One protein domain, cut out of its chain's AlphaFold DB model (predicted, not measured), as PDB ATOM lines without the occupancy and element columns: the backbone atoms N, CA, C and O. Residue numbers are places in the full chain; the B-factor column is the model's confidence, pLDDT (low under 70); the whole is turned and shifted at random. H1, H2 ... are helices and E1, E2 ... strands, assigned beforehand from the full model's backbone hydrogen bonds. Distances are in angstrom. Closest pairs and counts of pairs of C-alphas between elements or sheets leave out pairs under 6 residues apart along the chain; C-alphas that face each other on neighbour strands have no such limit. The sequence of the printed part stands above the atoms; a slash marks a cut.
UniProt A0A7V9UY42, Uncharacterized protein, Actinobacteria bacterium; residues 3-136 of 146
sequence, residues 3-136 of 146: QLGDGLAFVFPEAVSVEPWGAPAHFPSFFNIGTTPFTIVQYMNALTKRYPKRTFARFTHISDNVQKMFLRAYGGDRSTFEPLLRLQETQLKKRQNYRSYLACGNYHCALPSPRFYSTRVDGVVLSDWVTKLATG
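Overview. This is residues 3 to 136 of the 146 residues of an uncharacterized protein of Actinobacteria bacterium (UniProt A0A7V9UY42). A small sheet of three parallel strands forms the core, with H4 running along one face and H6 along the other. H2 is beside H4 and only grazes the sheet, H3 crosses near the first residue of H4, and H5 packs on H6; short H1, between two long links, is far from the sheet, beyond H2. The printed part has 134 residues with six named helices and three named strands, in the order E1 H1 H2 E2 H3 H4 E3 H5 H6, and the sheet runs E1 E2 E3. The class is mixed, helices and strands, though under half of the residues, 66, are in named elements. The whole is compact and rounded, with a radius of gyration of the C-alphas of 15.0 A and spans of 41 by 36 by 26 A.

Along the chain. E1, residues 3 to 6, begins with C-alpha 3 at (-30.201, -52.077, 23.548). E2, residues 55 to 61, is 20.2 A long, and E3, residues 98 to 103, is 16.7 A. H4, residues 81 to 92, is 16.3 A long, with C-alpha 81 at (-18.059, -38.878, 7.971). H2, residues 40 to 50, is 15.1 A long; H3, residues 65 to 73, is 12.4 A; H6, residues 126 to 134, is 12.2 A and ends with C-alpha 134 at (-36.112, -57.645, 20.348). H1 is residues 23 to 26 and H5 residues 114 to 117.

Arrangement. Inner strand E2 is parallel to E1 at 7 degrees, with N 57 and O 3 at 2.8 A, and to E3 at 16 degrees, with N 99 and O 56 at 2.8 A. E1, H1, H2, E2 and E2, H3, H4, E3 are strand-helix-strand units, parallel neighbour strands joined through helices, each with a right-handed crossover. H4, at a height over the sheet of 10.5 A, is over E2 and E3 and runs along the strands, at 19 degrees to E3 on the local plane. H6, on the opposite face at a height of 9.6 A, is over E2 and only just over E1, with 3 of its C-alphas there; it runs along the strands, at 7 degrees to E2 on the local plane. H2 grazes the sheet with residues 44 to 48; it touches residues 88 to 92 of H4, the closest C-alphas being Val 41 and Gln 88 at 6.3 A, at a shallow tilt of 19 degrees, the same way. H3 and H4 only just touch, with 3 pairs of C-alphas within 8 A, through residue 81 of H4 alone; the closest are Lys 68 and Phe 81 at 6.2 A, and the lines are about perpendicular at 83 degrees. H5 touches H6, the closest C-alphas being Tyr 117 and Ser 127 at 5.2 A. H1 is not on the sheet and is apart from H2. Every O i to N i+4 pair is within hydrogen-bond range in H2, H3, H4 and H6; H1 and H5 are too short for such a pair.

Size, cuts and confidence. The C-alphas of Gly 34 and Gly 123, the two farthest apart, are 42.0 A apart. The printed part has no cut. The links E1 to H1, residues 7 to 22, and H1 to H2, residues 27 to 39, are long. Between H5 and H6, residues 120 to 121 pair antiparallel with residues 124 to 125. The mean pLDDT of the printed part is 94.8, and no printed residue is under 70.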
ATOM      1  N   GLN A   3     -30.122 -53.530  23.705       95.44
ATOM      2  CA  GLN A   3     -30.201 -52.077  23.548       95.44
ATOM      3  C   GLN A   3     -30.106 -51.756  22.054       95.44
ATOM      4  O   GLN A   3     -29.218 -52.282  21.384       95.44
ATOM      5  N   LEU A   4     -30.971 -50.876  21.551       96.56
ATOM      6  CA  LEU A   4     -30.862 -50.288  20.217       96.56
ATOM      7  C   LEU A   4     -30.692 -48.770  20.344       96.56
ATOM      8  O   LEU A   4     -31.492 -48.123  21.015       96.56
ATOM      9  N   GLY A   5     -29.663 -48.214  19.708       95.81
ATOM     10  CA  GLY A   5     -29.561 -46.783  19.423       95.81
ATOM     11  C   GLY A   5     -30.061 -46.473  18.012       95.81
ATOM     12  O   GLY A   5     -29.719 -47.188  17.071       95.81
ATOM     13  N   ASP A   6     -30.837 -45.404  17.864       95.06
ATOM     14  CA  ASP A   6     -31.305 -44.881  16.579       95.06
ATOM     15  C   ASP A   6     -30.769 -43.462  16.388       95.06
ATOM     16  O   ASP A   6     -31.052 -42.596  17.209       95.06
ATOM     17  N   GLY A   7     -29.957 -43.241  15.351       79.31
ATOM     18  CA  GLY A   7     -29.456 -41.906  15.017       79.31
ATOM     19  C   GLY A   7     -28.524 -41.284  16.064       79.31
ATOM     20  O   GLY A   7     -28.747 -40.169  16.513       79.31
ATOM     21  N   LEU A   8     -27.424 -41.958  16.415       83.00
ATOM     22  CA  LEU A   8     -26.262 -41.301  17.033       83.00
ATOM     23  C   LEU A   8     -24.988 -42.092  16.715       83.00
ATOM     24  O   LEU A   8     -24.554 -42.971  17.460       83.00
ATOM     25  N   ALA A   9     -24.401 -41.801  15.554       87.94
ATOM     26  CA  ALA A   9     -23.158 -42.418  15.112       87.94
ATOM     27  C   ALA A   9     -21.950 -41.954  15.947       87.94
ATOM     28  O   ALA A   9     -21.017 -42.732  16.131       87.94
ATOM     29  N   PHE A  10     -21.979 -40.726  16.483       94.19
ATOM     30  CA  PHE A  10     -20.917 -40.160  17.328       94.19
ATOM     31  C   PHE A  10     -19.552 -40.247  16.609       94.19
ATOM     32  O   PHE A  10     -18.580 -40.867  17.052       94.19
ATOM     33  N   VAL A  11     -19.536 -39.672  15.405       96.12
ATOM     34  CA  VAL A  11     -18.376 -39.601  14.515       96.12
ATOM     35  C   VAL A  11     -17.804 -38.194  14.598       96.12
ATOM     36  O   VAL A  11     -18.460 -37.229  14.213       96.12
ATOM     37  N   PHE A  12     -16.580 -38.111  15.100       94.62
ATOM     38  CA  PHE A  12     -15.821 -36.891  15.352       94.62
ATOM     39  C   PHE A  12     -14.384 -37.102  14.846       94.62
ATOM     40  O   PHE A  12     -13.985 -38.264  14.698       94.62
ATOM     41  N   PRO A  13     -13.613 -36.037  14.539       89.06
ATOM     42  CA  PRO A  13     -12.243 -36.206  14.049       89.06
ATOM     43  C   PRO A  13     -11.324 -36.769  15.143       89.06
ATOM     44  O   PRO A  13     -10.423 -37.553  14.855       89.06
ATOM     45  N   GLU A  14     -11.605 -36.421  16.398       92.56
ATOM     46  CA  GLU A  14     -10.872 -36.832  17.592       92.56
ATOM     47  C   GLU A  14     -11.848 -37.308  18.684       92.56
ATOM     48  O   GLU A  14     -13.069 -37.326  18.500       92.56
ATOM     49  N   ALA A  15     -11.314 -37.719  19.834       93.69
ATOM     50  CA  ALA A  15     -12.119 -37.972  21.024       93.69
ATOM     51  C   ALA A  15     -12.750 -36.657  21.520       93.69
ATOM     52  O   ALA A  15     -12.071 -35.636  21.577       93.69
ATOM     53  N   VAL A  16     -14.027 -36.676  21.915       91.94
ATOM     54  CA  VAL A  16     -14.748 -35.466  22.355       91.94
ATOM     55  C   VAL A  16     -15.215 -35.585  23.799       91.94
ATOM     56  O   VAL A  16     -15.577 -36.670  24.259       91.94
ATOM     57  N   SER A  17     -15.211 -34.462  24.520       89.62
ATOM     58  CA  SER A  17     -15.900 -34.365  25.805       89.62
ATOM     59  C   SER A  17     -17.369 -34.015  25.586       89.62
ATOM     60  O   SER A  17     -17.714 -33.222  24.710       89.62
ATOM     61  N   VAL A  18     -18.228 -34.618  26.402       86.62
ATOM     62  CA  VAL A  18     -19.686 -34.404  26.430       86.62
ATOM     63  C   VAL A  18     -20.129 -33.672  27.701       86.62
ATOM     64  O   VAL A  18     -21.317 -33.618  28.012       86.62
ATOM     65  N   GLU A  19     -19.168 -33.119  28.444       89.06
ATOM     66  CA  GLU A  19     -19.403 -32.279  29.621       89.06
ATOM     67  C   GLU A  19     -20.345 -31.092  29.335       89.06
ATOM     68  O   GLU A  19     -21.309 -30.959  30.094       89.06
ATOM     69  N   PRO A  20     -20.248 -30.370  28.192       87.75
ATOM     70  CA  PRO A  20     -21.185 -29.288  27.860       87.75
ATOM     71  C   PRO A  20     -22.642 -29.733  27.652       87.75
ATOM     72  O   PRO A  20     -23.530 -28.898  27.498       87.75
ATOM     73  N   TRP A  21     -22.903 -31.044  27.609       85.31
ATOM     74  CA  TRP A  21     -24.238 -31.638  27.495       85.31
ATOM     75  C   TRP A  21     -24.700 -32.319  28.796       85.31
ATOM     76  O   TRP A  21     -25.693 -33.043  28.784       85.31
ATOM     77  N   GLY A  22     -23.971 -32.159  29.908       88.50
ATOM     78  CA  GLY A  22     -24.298 -32.753  31.214       88.50
ATOM     79  C   GLY A  22     -24.170 -34.282  31.291       88.50
ATOM     80  O   GLY A  22     -24.362 -34.876  32.351       88.50
ATOM     81  N   ALA A  23     -23.794 -34.942  30.193       85.94
ATOM     82  CA  ALA A  23     -23.734 -36.397  30.091       85.94
ATOM     83  C   ALA A  23     -22.801 -37.110  31.102       85.94
ATOM     84  O   ALA A  23     -23.135 -38.244  31.457       85.94
ATOM     85  N   PRO A  24     -21.711 -36.513  31.644       87.19
ATOM     86  CA  PRO A  24     -20.907 -37.155  32.688       87.19
ATOM     87  C   PRO A  24     -21.700 -37.593  33.926       87.19
ATOM     88  O   PRO A  24     -21.420 -38.655  34.475       87.19
ATOM     89  N   ALA A  25     -22.733 -36.838  34.319       88.19
ATOM     90  CA  ALA A  25     -23.603 -37.175  35.453       88.19
ATOM     91  C   ALA A  25     -24.502 -38.404  35.194       88.19
ATOM     92  O   ALA A  25     -25.085 -38.960  36.124       88.19
ATOM     93  N   HIS A  26     -24.615 -38.832  33.933       88.69
ATOM     94  CA  HIS A  26     -25.467 -39.933  33.487       88.69
ATOM     95  C   HIS A  26     -24.677 -41.148  32.985       88.69
ATOM     96  O   HIS A  26     -25.284 -42.155  32.605       88.69
ATOM     97  N   PHE A  27     -23.339 -41.100  32.984       88.88
ATOM     98  CA  PHE A  27     -22.550 -42.285  32.663       88.88
ATOM     99  C   PHE A  27     -22.724 -43.367  33.736       88.88
ATOM    100  O   PHE A  27     -22.773 -43.074  34.933       88.88
ATOM    101  N   PRO A  28     -22.787 -44.650  33.339       89.06
ATOM    102  CA  PRO A  28     -22.819 -45.728  34.308       89.06
ATOM    103  C   PRO A  28     -21.477 -45.790  35.047       89.06
ATOM    104  O   PRO A  28     -20.422 -45.617  34.441       89.06
ATOM    105  N   SER A  29     -21.493 -46.117  36.340       90.50
ATOM    106  CA  SER A  29     -20.312 -46.035  37.222       90.50
ATOM    107  C   SER A  29     -19.079 -46.834  36.767       90.50
ATOM    108  O   SER A  29     -17.959 -46.492  37.133       90.50
ATOM    109  N   PHE A  30     -19.247 -47.873  35.939       90.31
ATOM    110  CA  PHE A  30     -18.129 -48.630  35.351       90.31
ATOM    111  C   PHE A  30     -17.439 -47.913  34.171       90.31
ATOM    112  O   PHE A  30     -16.390 -48.364  33.720       90.31
ATOM    113  N   PHE A  31     -18.034 -46.838  33.650       90.62
ATOM    114  CA  PHE A  31     -17.502 -45.970  32.598       90.62
ATOM    115  C   PHE A  31     -17.325 -44.542  33.140       90.62
ATOM    116  O   PHE A  31     -17.730 -43.557  32.528       90.62
ATOM    117  N   ASN A  32     -16.736 -44.433  34.333       82.06
ATOM    118  CA  ASN A  32     -16.455 -43.151  34.966       82.06
ATOM    119  C   ASN A  32     -15.236 -42.470  34.316       82.06
ATOM    120  O   ASN A  32     -14.122 -42.547  34.829       82.06
ATOM    121  N   ILE A  33     -15.457 -41.837  33.164       84.25
ATOM    122  CA  ILE A  33     -14.458 -41.018  32.459       84.25
ATOM    123  C   ILE A  33     -14.498 -39.536  32.871       84.25
ATOM    124  O   ILE A  33     -13.704 -38.744  32.377       84.25
ATOM    125  N   GLY A  34     -15.426 -39.139  33.752       82.94
ATOM    126  CA  GLY A  34     -15.631 -37.740  34.129       82.94
ATOM    127  C   GLY A  34     -15.801 -36.836  32.903       82.94
ATOM    128  O   GLY A  34     -16.675 -37.063  32.068       82.94
ATOM    129  N   THR A  35     -14.940 -35.825  32.792       84.25
ATOM    130  CA  THR A  35     -14.903 -34.868  31.674       84.25
ATOM    131  C   THR A  35     -13.909 -35.252  30.570       84.25
ATOM    132  O   THR A  35     -13.806 -34.538  29.570       84.25
ATOM    133  N   THR A  36     -13.174 -36.363  30.717       91.50
ATOM    134  CA  THR A  36     -12.152 -36.805  29.759       91.50
ATOM    135  C   THR A  36     -12.774 -37.097  28.386       91.50
ATOM    136  O   THR A  36     -13.775 -37.814  28.315       91.50
ATOM    137  N   PRO A  37     -12.195 -36.593  27.278       93.69
ATOM    138  CA  PRO A  37     -12.683 -36.896  25.940       93.69
ATOM    139  C   PRO A  37     -12.667 -38.396  25.621       93.69
ATOM    140  O   PRO A  37     -11.729 -39.112  25.975       93.69
ATOM    141  N   PHE A  38     -13.679 -38.873  24.898       94.88
ATOM    142  CA  PHE A  38     -13.779 -40.275  24.490       94.88
ATOM    143  C   PHE A  38     -14.329 -40.441  23.070       94.88
ATOM    144  O   PHE A  38     -14.878 -39.527  22.457       94.88
ATOM    145  N   THR A  39     -14.181 -41.653  22.546       95.38
ATOM    146  CA  THR A  39     -14.771 -42.109  21.286       95.38
ATOM    147  C   THR A  39     -15.907 -43.092  21.553       95.38
ATOM    148  O   THR A  39     -15.874 -43.878  22.506       95.38
ATOM    149  N   ILE A  40     -16.876 -43.157  20.641       93.69
ATOM    150  CA  ILE A  40     -17.949 -44.160  20.711       93.69
ATOM    151  C   ILE A  40     -17.416 -45.596  20.710       93.69
ATOM    152  O   ILE A  40     -18.008 -46.475  21.330       93.69
ATOM    153  N   VAL A  41     -16.256 -45.831  20.086       96.31
ATOM    154  CA  VAL A  41     -15.590 -47.136  20.098       96.31
ATOM    155  C   VAL A  41     -15.151 -47.515  21.513       96.31
ATOM    156  O   VAL A  41     -15.391 -48.646  21.931       96.31
ATOM    157  N   GLN A  42     -14.572 -46.590  22.288       95.75
ATOM    158  CA  GLN A  42     -14.225 -46.837  23.696       95.75
ATOM    159  C   GLN A  42     -15.473 -47.137  24.540       95.75
ATOM    160  O   GLN A  42     -15.483 -48.131  25.269       95.75
ATOM    161  N   TYR A  43     -16.545 -46.350  24.393       94.31
ATOM    162  CA  TYR A  43     -17.781 -46.546  25.163       94.31
ATOM    163  C   TYR A  43     -18.484 -47.870  24.838       94.31
ATOM    164  O   TYR A  43     -18.790 -48.662  25.733       94.31
ATOM    165  N   MET A  44     -18.662 -48.179  23.552       95.38
ATOM    166  CA  MET A  44     -19.288 -49.428  23.116       95.38
ATOM    167  C   MET A  44     -18.417 -50.651  23.445       95.38
ATOM    168  O   MET A  44     -18.950 -51.712  23.774       95.38
ATOM    169  N   ASN A  45     -17.083 -50.518  23.456       96.12
ATOM    170  CA  ASN A  45     -16.179 -51.557  23.967       96.12
ATOM    171  C   ASN A  45     -16.354 -51.791  25.478       96.12
ATOM    172  O   ASN A  45     -16.361 -52.943  25.915       96.12
ATOM    173  N   ALA A  46     -16.516 -50.731  26.276       95.94
ATOM    174  CA  ALA A  46     -16.769 -50.849  27.710       95.94
ATOM    175  C   ALA A  46     -18.119 -51.534  27.990       95.94
ATOM    176  O   ALA A  46     -18.166 -52.497  28.755       95.94
ATOM    177  N   LEU A  47     -19.192 -51.113  27.308       95.44
ATOM    178  CA  LEU A  47     -20.524 -51.725  27.389       95.44
ATOM    179  C   LEU A  47     -20.514 -53.213  27.011       95.44
ATOM    180  O   LEU A  47     -20.959 -54.059  27.792       95.44
ATOM    181  N   THR A  48     -19.967 -53.549  25.838       96.44
ATOM    182  CA  THR A  48     -19.940 -54.932  25.333       96.44
ATOM    183  C   THR A  48     -19.122 -55.863  26.227       96.44
ATOM    184  O   THR A  48     -19.565 -56.985  26.477       96.44
ATOM    185  N   LYS A  49     -17.990 -55.390  26.779       96.31
ATOM    186  CA  LYS A  49     -17.179 -56.118  27.773       96.31
ATOM    187  C   LYS A  49     -17.899 -56.268  29.119       96.31
ATOM    188  O   LYS A  49     -17.821 -57.331  29.728       96.31
ATOM    189  N   ARG A  50     -18.590 -55.226  29.600       96.81
ATOM    190  CA  ARG A  50     -19.270 -55.221  30.909       96.81
ATOM    191  C   ARG A  50     -20.519 -56.105  30.941       96.81
ATOM    192  O   ARG A  50     -20.859 -56.628  32.008       96.81
ATOM    193  N   TYR A  51     -21.185 -56.266  29.797       96.69
ATOM    194  CA  TYR A  51     -22.444 -56.996  29.656       96.69
ATOM    195  C   TYR A  51     -22.400 -58.018  28.500       96.69
ATOM    196  O   TYR A  51     -23.154 -57.891  27.534       96.69
ATOM    197  N   PRO A  52     -21.580 -59.084  28.594       96.50
ATOM    198  CA  PRO A  52     -21.387 -60.045  27.499       96.50
ATOM    199  C   PRO A  52     -22.669 -60.806  27.104       96.50
ATOM    200  O   PRO A  52     -22.786 -61.272  25.976       96.50
ATOM    201  N   LYS A  53     -23.658 -60.899  28.007       96.06
ATOM    202  CA  LYS A  53     -24.977 -61.524  27.771       96.06
ATOM    203  C   LYS A  53     -26.055 -60.543  27.259       96.06
ATOM    204  O   LYS A  53     -27.245 -60.861  27.299       96.06
ATOM    205  N   ARG A  54     -25.680 -59.323  26.856       96.44
ATOM    206  CA  ARG A  54     -26.579 -58.303  26.284       96.44
ATOM    207  C   ARG A  54     -26.102 -57.929  24.888       96.44
ATOM    208  O   ARG A  54     -24.905 -57.737  24.694       96.44
ATOM    209  N   THR A  55     -27.038 -57.796  23.952       97.62
ATOM    210  CA  THR A  55     -26.748 -57.292  22.607       97.62
ATOM    211  C   THR A  55     -26.808 -55.769  22.606       97.62
ATOM    212  O   THR A  55     -27.763 -55.188  23.124       97.62
ATOM    213  N   PHE A  56     -25.814 -55.135  21.994       97.50
ATOM    214  CA  PHE A  56     -25.781 -53.698  21.744       97.50
ATOM    215  C   PHE A  56     -25.885 -53.459  20.244       97.50
ATOM    216  O   PHE A  56     -25.042 -53.932  19.486       97.50
ATOM    217  N   ALA A  57     -26.927 -52.758  19.817       97.62
ATOM    218  CA  ALA A  57     -27.214 -52.486  18.421       97.62
ATOM    219  C   ALA A  57     -27.251 -50.977  18.150       97.62
ATOM    220  O   ALA A  57     -27.730 -50.218  18.995       97.62
ATOM    221  N   ARG A  58     -26.807 -50.531  16.970       96.50
ATOM    222  CA  ARG A  58     -27.121 -49.174  16.485       96.50
ATOM    223  C   ARG A  58     -27.524 -49.123  15.015       96.50
ATOM    224  O   ARG A  58     -27.007 -49.872  14.186       96.50
ATOM    225  N   PHE A  59     -28.438 -48.212  14.716       97.75
ATOM    226  CA  PHE A  59     -28.836 -47.815  13.374       97.75
ATOM    227  C   PHE A  59     -28.262 -46.432  13.044       97.75
ATOM    228  O   PHE A  59     -28.305 -45.521  13.874       97.75
ATOM    229  N   THR A  60     -27.760 -46.260  11.822       97.44
ATOM    230  CA  THR A  60     -27.446 -44.944  11.247       97.44
ATOM    231  C   THR A  60     -27.501 -45.007   9.723       97.44
ATOM    232  O   THR A  60     -27.339 -46.073   9.130       97.44
ATOM    233  N   HIS A  61     -27.675 -43.861   9.072       97.44
ATOM    234  CA  HIS A  61     -27.442 -43.742   7.635       97.44
ATOM    235  C   HIS A  61     -25.954 -43.482   7.350       97.44
ATOM    236  O   HIS A  61     -25.294 -42.772   8.112       97.44
ATOM    237  N   ILE A  62     -25.425 -44.013   6.240       97.12
ATOM    238  CA  ILE A  62     -24.013 -43.831   5.838       97.12
ATOM    239  C   ILE A  62     -23.655 -42.365   5.542       97.12
ATOM    240  O   ILE A  62     -22.493 -41.980   5.616       97.12
ATOM    241  N   SER A  63     -24.654 -41.532   5.238       96.81
ATOM    242  CA  SER A  63     -24.494 -40.117   4.890       96.81
ATOM    243  C   SER A  63     -25.310 -39.192   5.812       96.81
ATOM    244  O   SER A  63     -25.634 -38.084   5.393       96.81
ATOM    245  N   ASP A  64     -25.670 -39.637   7.030       97.62
ATOM    246  CA  ASP A  64     -26.537 -38.917   7.991       97.62
ATOM    247  C   ASP A  64     -26.185 -37.418   8.094       97.62
ATOM    248  O   ASP A  64     -25.086 -37.024   8.501       97.62
ATOM    249  N   ASN A  65     -27.136 -36.565   7.698       97.19
ATOM    250  CA  ASN A  65     -26.931 -35.122   7.621       97.19
ATOM    251  C   ASN A  65     -26.709 -34.463   8.986       97.19
ATOM    252  O   ASN A  65     -25.947 -33.499   9.062       97.19
ATOM    253  N   VAL A  66     -27.351 -34.952  10.050       96.81
ATOM    254  CA  VAL A  66     -27.233 -34.388  11.402       96.81
ATOM    255  C   VAL A  66     -25.892 -34.775  12.007       96.81
ATOM    256  O   VAL A  66     -25.183 -33.915  12.525       96.81
ATOM    257  N   GLN A  67     -25.472 -36.030  11.848       96.69
ATOM    258  CA  GLN A  67     -24.144 -36.458  12.286       96.69
ATOM    259  C   GLN A  67     -23.026 -35.738  11.514       96.69
ATOM    260  O   GLN A  67     -22.039 -35.326  12.117       96.69
ATOM    261  N   LYS A  68     -23.209 -35.468  10.213       97.75
ATOM    262  CA  LYS A  68     -22.306 -34.595   9.438       97.75
ATOM    263  C   LYS A  68     -22.270 -33.150   9.949       97.75
ATOM    264  O   LYS A  68     -21.216 -32.521   9.888       97.75
ATOM    265  N   MET A  69     -23.385 -32.607  10.444       96.75
ATOM    266  CA  MET A  69     -23.395 -31.275  11.066       96.75
ATOM    267  C   MET A  69     -22.619 -31.263  12.387       96.75
ATOM    268  O   MET A  69     -21.797 -30.367  12.571       96.75
ATOM    269  N   PHE A  70     -22.790 -32.273  13.246       94.88
ATOM    270  CA  PHE A  70     -21.986 -32.419  14.468       94.88
ATOM    271  C   PHE A  70     -20.494 -32.604  14.169       94.88
ATOM    272  O   PHE A  70     -19.677 -31.909  14.763       94.88
ATOM    273  N   LEU A  71     -20.133 -33.451  13.198       96.44
ATOM    274  CA  LEU A  71     -18.743 -33.628  12.767       96.44
ATOM    275  C   LEU A  71     -18.097 -32.285  12.384       96.44
ATOM    276  O   LEU A  71     -16.997 -31.984  12.842       96.44
ATOM    277  N   ARG A  72     -18.810 -31.446  11.615       96.50
ATOM    278  CA  ARG A  72     -18.344 -30.102  11.230       96.50
ATOM    279  C   ARG A  72     -18.285 -29.117  12.395       96.50
ATOM    280  O   ARG A  72     -17.366 -28.306  12.442       96.50
ATOM    281  N   ALA A  73     -19.243 -29.164  13.318       93.69
ATOM    282  CA  ALA A  73     -19.243 -28.304  14.503       93.69
ATOM    283  C   ALA A  73     -18.019 -28.555  15.407       93.69
ATOM    284  O   ALA A  73     -17.547 -27.632  16.062       93.69
ATOM    285  N   TYR A  74     -17.470 -29.772  15.375       92.75
ATOM    286  CA  TYR A  74     -16.253 -30.183  16.080       92.75
ATOM    287  C   TYR A  74     -15.007 -30.197  15.164       92.75
ATOM    288  O   TYR A  74     -14.080 -30.974  15.375       92.75
ATOM    289  N   GLY A  75     -14.981 -29.355  14.123       94.44
ATOM    290  CA  GLY A  75     -13.799 -29.123  13.279       94.44
ATOM    291  C   GLY A  75     -13.510 -30.176  12.198       94.44
ATOM    292  O   GLY A  75     -12.544 -30.024  11.455       94.44
ATOM    293  N   GLY A  76     -14.329 -31.222  12.067       96.06
ATOM    294  CA  GLY A  76     -14.181 -32.237  11.020       96.06
ATOM    295  C   GLY A  76     -14.766 -31.828   9.661       96.06
ATOM    296  O   GLY A  76     -15.625 -30.953   9.556       96.06
ATOM    297  N   ASP A  77     -14.358 -32.516   8.595       97.12
ATOM    298  CA  ASP A  77     -14.978 -32.373   7.273       97.12
ATOM    299  C   ASP A  77     -16.203 -33.301   7.133       97.12
ATOM    300  O   ASP A  77     -16.154 -34.495   7.419       97.12
ATOM    301  N   ARG A  78     -17.315 -32.770   6.612       97.06
ATOM    302  CA  ARG A  78     -18.530 -33.538   6.287       97.06
ATOM    303  C   ARG A  78     -18.270 -34.664   5.280       97.06
ATOM    304  O   ARG A  78     -19.056 -35.615   5.247       97.06
ATOM    305  N   SER A  79     -17.227 -34.554   4.451       96.62
ATOM    306  CA  SER A  79     -16.838 -35.587   3.484       96.62
ATOM    307  C   SER A  79     -16.284 -36.851   4.162       96.62
ATOM    308  O   SER A  79     -16.562 -37.960   3.705       96.62
ATOM    309  N   THR A  80     -15.594 -36.714   5.303       97.19
ATOM    310  CA  THR A  80     -14.915 -37.828   5.989       97.19
ATOM    311  C   THR A  80     -15.828 -38.626   6.920       97.19
ATOM    312  O   THR A  80     -15.427 -39.689   7.395       97.19
ATOM    313  N   PHE A  81     -17.077 -38.187   7.127       97.56
ATOM    314  CA  PHE A  81     -18.059 -38.878   7.971       97.56
ATOM    315  C   PHE A  81     -18.229 -40.360   7.617       97.56
ATOM    316  O   PHE A  81     -18.169 -41.204   8.506       97.56
ATOM    317  N   GLU A  82     -18.435 -40.689   6.337       97.50
ATOM    318  CA  GLU A  82     -18.654 -42.078   5.919       97.50
ATOM    319  C   GLU A  82     -17.387 -42.942   6.125       97.50
ATOM    320  O   GLU A  82     -17.498 -43.982   6.779       97.50
ATOM    321  N   PRO A  83     -16.180 -42.531   5.672       97.06
ATOM    322  CA  PRO A  83     -14.931 -43.218   6.014       97.06
ATOM    323  C   PRO A  83     -14.727 -43.448   7.521       97.06
ATOM    324  O   PRO A  83     -14.415 -44.567   7.935       97.06
ATOM    325  N   LEU A  84     -14.940 -42.421   8.352       97.44
ATOM    326  CA  LEU A  84     -14.765 -42.512   9.804       97.44
ATOM    327  C   LEU A  84     -15.814 -43.429  10.453       97.44
ATOM    328  O   LEU A  84     -15.464 -44.259  11.293       97.44
ATOM    329  N   LEU A  85     -17.079 -43.354  10.025       97.81
ATOM    330  CA  LEU A  85     -18.139 -44.274  10.444       97.81
ATOM    331  C   LEU A  85     -17.754 -45.728  10.132       97.81
ATOM    332  O   LEU A  85     -17.790 -46.580  11.020       97.81
ATOM    333  N   ARG A  86     -17.333 -46.016   8.894       97.25
ATOM    334  CA  ARG A  86     -16.925 -47.367   8.470       97.25
ATOM    335  C   ARG A  86     -15.718 -47.885   9.253       97.25
ATOM    336  O   ARG A  86     -15.680 -49.070   9.594       97.25
ATOM    337  N   LEU A  87     -14.769 -47.016   9.603       97.12
ATOM    338  CA  LEU A  87     -13.640 -47.363  10.469       97.12
ATOM    339  C   LEU A  87     -14.100 -47.752  11.887       97.12
ATOM    340  O   LEU A  87     -13.677 -48.791  12.400       97.12
ATOM    341  N   GLN A  88     -14.993 -46.973  12.507       97.06
ATOM    342  CA  GLN A  88     -15.563 -47.296  13.823       97.06
ATOM    343  C   GLN A  88     -16.353 -48.615  13.800       97.06
ATOM    344  O   GLN A  88     -16.197 -49.454  14.687       97.06
ATOM    345  N   GLU A  89     -17.172 -48.823  12.768       97.19
ATOM    346  CA  GLU A  89     -17.960 -50.046  12.581       97.19
ATOM    347  C   GLU A  89     -17.070 -51.274  12.383       97.19
ATOM    348  O   GLU A  89     -17.295 -52.303  13.015       97.19
ATOM    349  N   THR A  90     -15.998 -51.157  11.599       97.19
ATOM    350  CA  THR A  90     -14.998 -52.225  11.417       97.19
ATOM    351  C   THR A  90     -14.338 -52.630  12.740       97.19
ATOM    352  O   THR A  90     -14.010 -53.799  12.948       97.19
ATOM    353  N   GLN A  91     -14.150 -51.685  13.665       97.56
ATOM    354  CA  GLN A  91     -13.624 -51.975  15.001       97.56
ATOM    355  C   GLN A  91     -14.676 -52.622  15.912       97.56
ATOM    356  O   GLN A  91     -14.366 -53.591  16.606       97.56
ATOM    357  N   LEU A  92     -15.918 -52.129  15.899       97.31
ATOM    358  CA  LEU A  92     -16.980 -52.587  16.801       97.31
ATOM    359  C   LEU A  92     -17.624 -53.915  16.377       97.31
ATOM    360  O   LEU A  92     -17.910 -54.743  17.244       97.31
ATOM    361  N   LYS A  93     -17.729 -54.201  15.071       96.56
ATOM    362  CA  LYS A  93     -18.176 -55.500  14.520       96.56
ATOM    363  C   LYS A  93     -17.300 -56.689  14.960       96.56
ATOM    364  O   LYS A  93     -17.737 -57.830  14.859       96.56
ATOM    365  N   LYS A  94     -16.115 -56.447  15.541       96.88
ATOM    366  CA  LYS A  94     -15.270 -57.473  16.191       96.88
ATOM    367  C   LYS A  94     -15.837 -57.986  17.529       96.88
ATOM    368  O   LYS A  94     -15.331 -58.971  18.063       96.88
ATOM    369  N   ARG A  95     -16.852 -57.335  18.115       97.38
ATOM    370  CA  ARG A  95     -17.493 -57.766  19.371       97.38
ATOM    371  C   ARG A  95     -18.666 -58.702  19.084       97.38
ATOM    372  O   ARG A  95     -19.636 -58.317  18.438       97.38
ATOM    373  N   GLN A  96     -18.622 -59.916  19.638       95.81
ATOM    374  CA  GLN A  96     -19.637 -60.960  19.412       95.81
ATOM    375  C   GLN A  96     -21.078 -60.529  19.744       95.81
ATOM    376  O   GLN A  96     -22.022 -61.025  19.127       95.81
ATOM    377  N   ASN A  97     -21.254 -59.594  20.679       97.50
ATOM    378  CA  ASN A  97     -22.539 -59.049  21.125       97.50
ATOM    379  C   ASN A  97     -22.847 -57.629  20.599       97.50
ATOM    380  O   ASN A  97     -23.760 -56.978  21.105       97.50
ATOM    381  N   TYR A  98     -22.123 -57.147  19.583       98.06
ATOM    382  CA  TYR A  98     -22.408 -55.879  18.904       98.06
ATOM    383  C   TYR A  98     -23.060 -56.098  17.533       98.06
ATOM    384  O   TYR A  98     -22.628 -56.964  16.773       98.06
ATOM    385  N   ARG A  99     -24.092 -55.322  17.189       97.81
ATOM    386  CA  ARG A  99     -24.766 -55.358  15.880       97.81
ATOM    387  C   ARG A  99     -24.936 -53.949  15.316       97.81
ATOM    388  O   ARG A  99     -25.055 -52.984  16.064       97.81
ATOM    389  N   SER A 100     -25.010 -53.827  13.998       97.69
ATOM    390  CA  SER A 100     -25.260 -52.542  13.345       97.69
ATOM    391  C   SER A 100     -26.138 -52.688  12.112       97.69
ATOM    392  O   SER A 100     -26.182 -53.751  11.498       97.69
ATOM    393  N   TYR A 101     -26.786 -51.599  11.727       98.19
ATOM    394  CA  TYR A 101     -27.488 -51.473  10.456       98.19
ATOM    395  C   TYR A 101     -27.080 -50.130   9.844       98.19
ATOM    396  O   TYR A 101     -27.410 -49.082  10.407       98.19
ATOM    397  N   LEU A 102     -26.335 -50.155   8.733       97.88
ATOM    398  CA  LEU A 102     -25.910 -48.943   8.025       97.88
ATOM    399  C   LEU A 102     -26.776 -48.748   6.779       97.88
ATOM    400  O   LEU A 102     -26.584 -49.418   5.765       97.88
ATOM    401  N   ALA A 103     -27.748 -47.844   6.868       97.75
ATOM    402  CA  ALA A 103     -28.704 -47.577   5.800       97.75
ATOM    403  C   ALA A 103     -28.137 -46.670   4.698       97.75
ATOM    404  O   ALA A 103     -27.387 -45.729   4.969       97.75
ATOM    405  N   CYS A 104     -28.566 -46.905   3.457       96.69
ATOM    406  CA  CYS A 104     -28.297 -46.014   2.330       96.69
ATOM    407  C   CYS A 104     -29.019 -44.666   2.496       96.69
ATOM    408  O   CYS A 104     -30.171 -44.625   2.925       96.69
ATOM    409  N   GLY A 105     -28.381 -43.564   2.097       95.56
ATOM    410  CA  GLY A 105     -28.965 -42.215   2.160       95.56
ATOM    411  C   GLY A 105     -28.444 -41.370   3.325       95.56
ATOM    412  O   GLY A 105     -27.382 -41.650   3.880       95.56
ATOM    413  N   ASN A 106     -29.161 -40.286   3.647       96.75
ATOM    414  CA  ASN A 106     -28.683 -39.182   4.493       96.75
ATOM    415  C   ASN A 106     -29.669 -38.711   5.583       96.75
ATOM    416  O   ASN A 106     -29.457 -37.656   6.189       96.75
ATOM    417  N   TYR A 107     -30.741 -39.464   5.836       96.12
ATOM    418  CA  TYR A 107     -31.706 -39.143   6.891       96.12
ATOM    419  C   TYR A 107     -31.088 -39.301   8.284       96.12
ATOM    420  O   TYR A 107     -30.093 -40.004   8.464       96.12
ATOM    421  N   HIS A 108     -31.702 -38.656   9.271       96.31
ATOM    422  CA  HIS A 108     -31.362 -38.824  10.676       96.31
ATOM    423  C   HIS A 108     -32.462 -39.616  11.379       96.31
ATOM    424  O   HIS A 108     -33.644 -39.342  11.159       96.31
ATOM    425  N   CYS A 109     -32.058 -40.592  12.197       94.81
ATOM    426  CA  CYS A 109     -32.932 -41.599  12.808       94.81
ATOM    427  C   CYS A 109     -33.752 -42.419  11.781       94.81
ATOM    428  O   CYS A 109     -33.658 -42.227  10.563       94.81
ATOM    429  N   ALA A 110     -34.554 -43.364  12.271       95.56
ATOM    430  CA  ALA A 110     -35.571 -44.055  11.480       95.56
ATOM    431  C   ALA A 110     -36.788 -44.511  12.297       95.56
ATOM    432  O   ALA A 110     -37.896 -44.443  11.762       95.56
ATOM    433  N   LEU A 111     -36.616 -44.927  13.560       94.50
ATOM    434  CA  LEU A 111     -37.672 -45.485  14.419       94.50
ATOM    435  C   LEU A 111     -38.937 -44.611  14.541       94.50
ATOM    436  O   LEU A 111     -40.023 -45.180  14.455       94.50
ATOM    437  N   PRO A 112     -38.871 -43.269  14.701       94.06
ATOM    438  CA  PRO A 112     -40.077 -42.443  14.819       94.06
ATOM    439  C   PRO A 112     -40.754 -42.143  13.469       94.06
ATOM    440  O   PRO A 112     -41.685 -41.345  13.416       94.06
ATOM    441  N   SER A 113     -40.280 -42.724  12.361       94.38
ATOM    442  CA  SER A 113     -40.725 -42.385  11.005       94.38
ATOM    443  C   SER A 113     -41.270 -43.601  10.242       94.38
ATOM    444  O   SER A 113     -40.819 -44.725  10.474       94.38
ATOM    445  N   PRO A 114     -42.135 -43.405   9.226       96.19
ATOM    446  CA  PRO A 114     -42.574 -44.489   8.340       96.19
ATOM    447  C   PRO A 114     -41.431 -45.234   7.629       96.19
ATOM    448  O   PRO A 114     -41.615 -46.373   7.201       96.19
ATOM    449  N   ARG A 115     -40.231 -44.633   7.535       94.19
ATOM    450  CA  ARG A 115     -39.031 -45.281   6.975       94.19
ATOM    451  C   ARG A 115     -38.602 -46.507   7.778       94.19
ATOM    452  O   ARG A 115     -37.983 -47.397   7.209       94.19
ATOM    453  N   PHE A 116     -38.974 -46.608   9.055       97.94
ATOM    454  CA  PHE A 116     -38.713 -47.798   9.867       97.94
ATOM    455  C   PHE A 116     -39.197 -49.103   9.206       97.94
ATOM    456  O   PHE A 116     -38.515 -50.124   9.279       97.94
ATOM    457  N   TYR A 117     -40.333 -49.044   8.506       98.00
ATOM    458  CA  TYR A 117     -40.974 -50.193   7.862       98.00
ATOM    459  C   TYR A 117     -40.551 -50.414   6.399       98.00
ATOM    460  O   TYR A 117     -40.918 -51.426   5.807       98.00
ATOM    461  N   SER A 118     -39.803 -49.484   5.795       96.50
ATOM    462  CA  SER A 118     -39.450 -49.523   4.363       96.50
ATOM    463  C   SER A 118     -37.951 -49.434   4.065       96.50
ATOM    464  O   SER A 118     -37.526 -49.890   3.003       96.50
ATOM    465  N   THR A 119     -37.131 -48.925   4.991       97.81
ATOM    466  CA  THR A 119     -35.666 -48.949   4.885       97.81
ATOM    467  C   THR A 119     -35.178 -50.391   4.768       97.81
ATOM    468  O   THR A 119     -35.442 -51.226   5.639       97.81
ATOM    469  N   ARG A 120     -34.457 -50.671   3.677       97.94
ATOM    470  CA  ARG A 120     -33.947 -51.991   3.310       97.94
ATOM    471  C   ARG A 120     -32.498 -51.887   2.832       97.94
ATOM    472  O   ARG A 120     -32.174 -50.990   2.062       97.94
ATOM    473  N   VAL A 121     -31.662 -52.829   3.258       98.25
ATOM    474  CA  VAL A 121     -30.265 -53.021   2.832       98.25
ATOM    475  C   VAL A 121     -30.048 -54.526   2.701       98.25
ATOM    476  O   VAL A 121     -30.486 -55.270   3.576       98.25
ATOM    477  N   ASP A 122     -29.453 -54.982   1.598       94.88
ATOM    478  CA  ASP A 122     -29.188 -56.404   1.309       94.88
ATOM    479  C   ASP A 122     -30.412 -57.317   1.522       94.88
ATOM    480  O   ASP A 122     -30.348 -58.385   2.132       94.88
ATOM    481  N   GLY A 123     -31.588 -56.848   1.095       95.88
ATOM    482  CA  GLY A 123     -32.865 -57.539   1.298       95.88
ATOM    483  C   GLY A 123     -33.462 -57.424   2.711       95.88
ATOM    484  O   GLY A 123     -34.665 -57.636   2.868       95.88
ATOM    485  N   VAL A 124     -32.693 -57.025   3.728       98.25
ATOM    486  CA  VAL A 124     -33.118 -56.945   5.138       98.25
ATOM    487  C   VAL A 124     -33.869 -55.642   5.429       98.25
ATOM    488  O   VAL A 124     -33.293 -54.558   5.344       98.25
ATOM    489  N   VAL A 125     -35.141 -55.733   5.838       98.31
ATOM    490  CA  VAL A 125     -35.924 -54.578   6.323       98.31
ATOM    491  C   VAL A 125     -35.511 -54.215   7.749       98.31
ATOM    492  O   VAL A 125     -35.285 -55.098   8.580       98.31
ATOM    493  N   LEU A 126     -35.441 -52.918   8.048       98.50
ATOM    494  CA  LEU A 126     -35.100 -52.421   9.378       98.50
ATOM    495  C   LEU A 126     -36.081 -52.897  10.469       98.50
ATOM    496  O   LEU A 126     -35.629 -53.389  11.503       98.50
ATOM    497  N   SER A 127     -37.396 -52.830  10.238       98.44
ATOM    498  CA  SER A 127     -38.416 -53.331  11.177       98.44
ATOM    499  C   SER A 127     -38.237 -54.811  11.524       98.44
ATOM    500  O   SER A 127     -38.306 -55.193  12.695       98.44
ATOM    501  N   ASP A 128     -37.927 -55.650  10.534       98.56
ATOM    502  CA  ASP A 128     -37.712 -57.089  10.724       98.56
ATOM    503  C   ASP A 128     -36.417 -57.362  11.496       98.56
ATOM    504  O   ASP A 128     -36.354 -58.264  12.336       98.56
ATOM    505  N   TRP A 129     -35.372 -56.577  11.224       98.50
ATOM    506  CA  TRP A 129     -34.093 -56.644  11.926       98.50
ATOM    507  C   TRP A 129     -34.247 -56.256  13.404       98.50
ATOM    508  O   TRP A 129     -33.802 -56.998  14.281       98.50
ATOM    509  N   VAL A 130     -34.971 -55.169  13.698       98.12
ATOM    510  CA  VAL A 130     -35.300 -54.760  15.075       98.12
ATOM    511  C   VAL A 130     -36.196 -55.789  15.774       98.12
ATOM    512  O   VAL A 130     -35.945 -56.125  16.930       98.12
ATOM    513  N   THR A 131     -37.166 -56.385  15.078       98.00
ATOM    514  CA  THR A 131     -38.020 -57.458  15.627       98.00
ATOM    515  C   THR A 131     -37.206 -58.706  16.004       98.00
ATOM    516  O   THR A 131     -37.386 -59.290  17.080       98.00
ATOM    517  N   LYS A 132     -36.240 -59.102  15.163       98.25
ATOM    518  CA  LYS A 132     -35.291 -60.188  15.472       98.25
ATOM    519  C   LYS A 132     -34.420 -59.840  16.688       98.25
ATOM    520  O   LYS A 132     -34.291 -60.666  17.590       98.25
ATOM    521  N   LEU A 133     -33.903 -58.613  16.774       97.62
ATOM    522  CA  LEU A 133     -33.139 -58.135  17.934       97.62
ATOM    523  C   LEU A 133     -33.950 -58.108  19.239       97.62
ATOM    524  O   LEU A 133     -33.416 -58.470  20.292       97.62
ATOM    525  N   ALA A 134     -35.218 -57.694  19.190       96.50
ATOM    526  CA  ALA A 134     -36.112 -57.645  20.348       96.50
ATOM    527  C   ALA A 134     -36.407 -59.052  20.893       96.50
ATOM    528  O   ALA A 134     -36.315 -59.287  22.097       96.50
ATOM    529  N   THR A 135     -36.639 -60.015  19.992       96.25
ATOM    530  CA  THR A 135     -36.804 -61.445  20.321       96.25
ATOM    531  C   THR A 135     -35.490 -62.159  20.672       96.25
ATOM    532  O   THR A 135     -35.490 -63.361  20.927       96.25
ATOM    533  N   GLY A 136     -34.358 -61.444  20.718       93.94
ATOM    534  CA  GLY A 136     -33.049 -61.993  21.091       93.94
ATOM    535  C   GLY A 136     -32.402 -62.892  20.033       93.94
ATOM    536  O   GLY A 136     -31.402 -63.543  20.331       93.94
TER     537      GLY A 136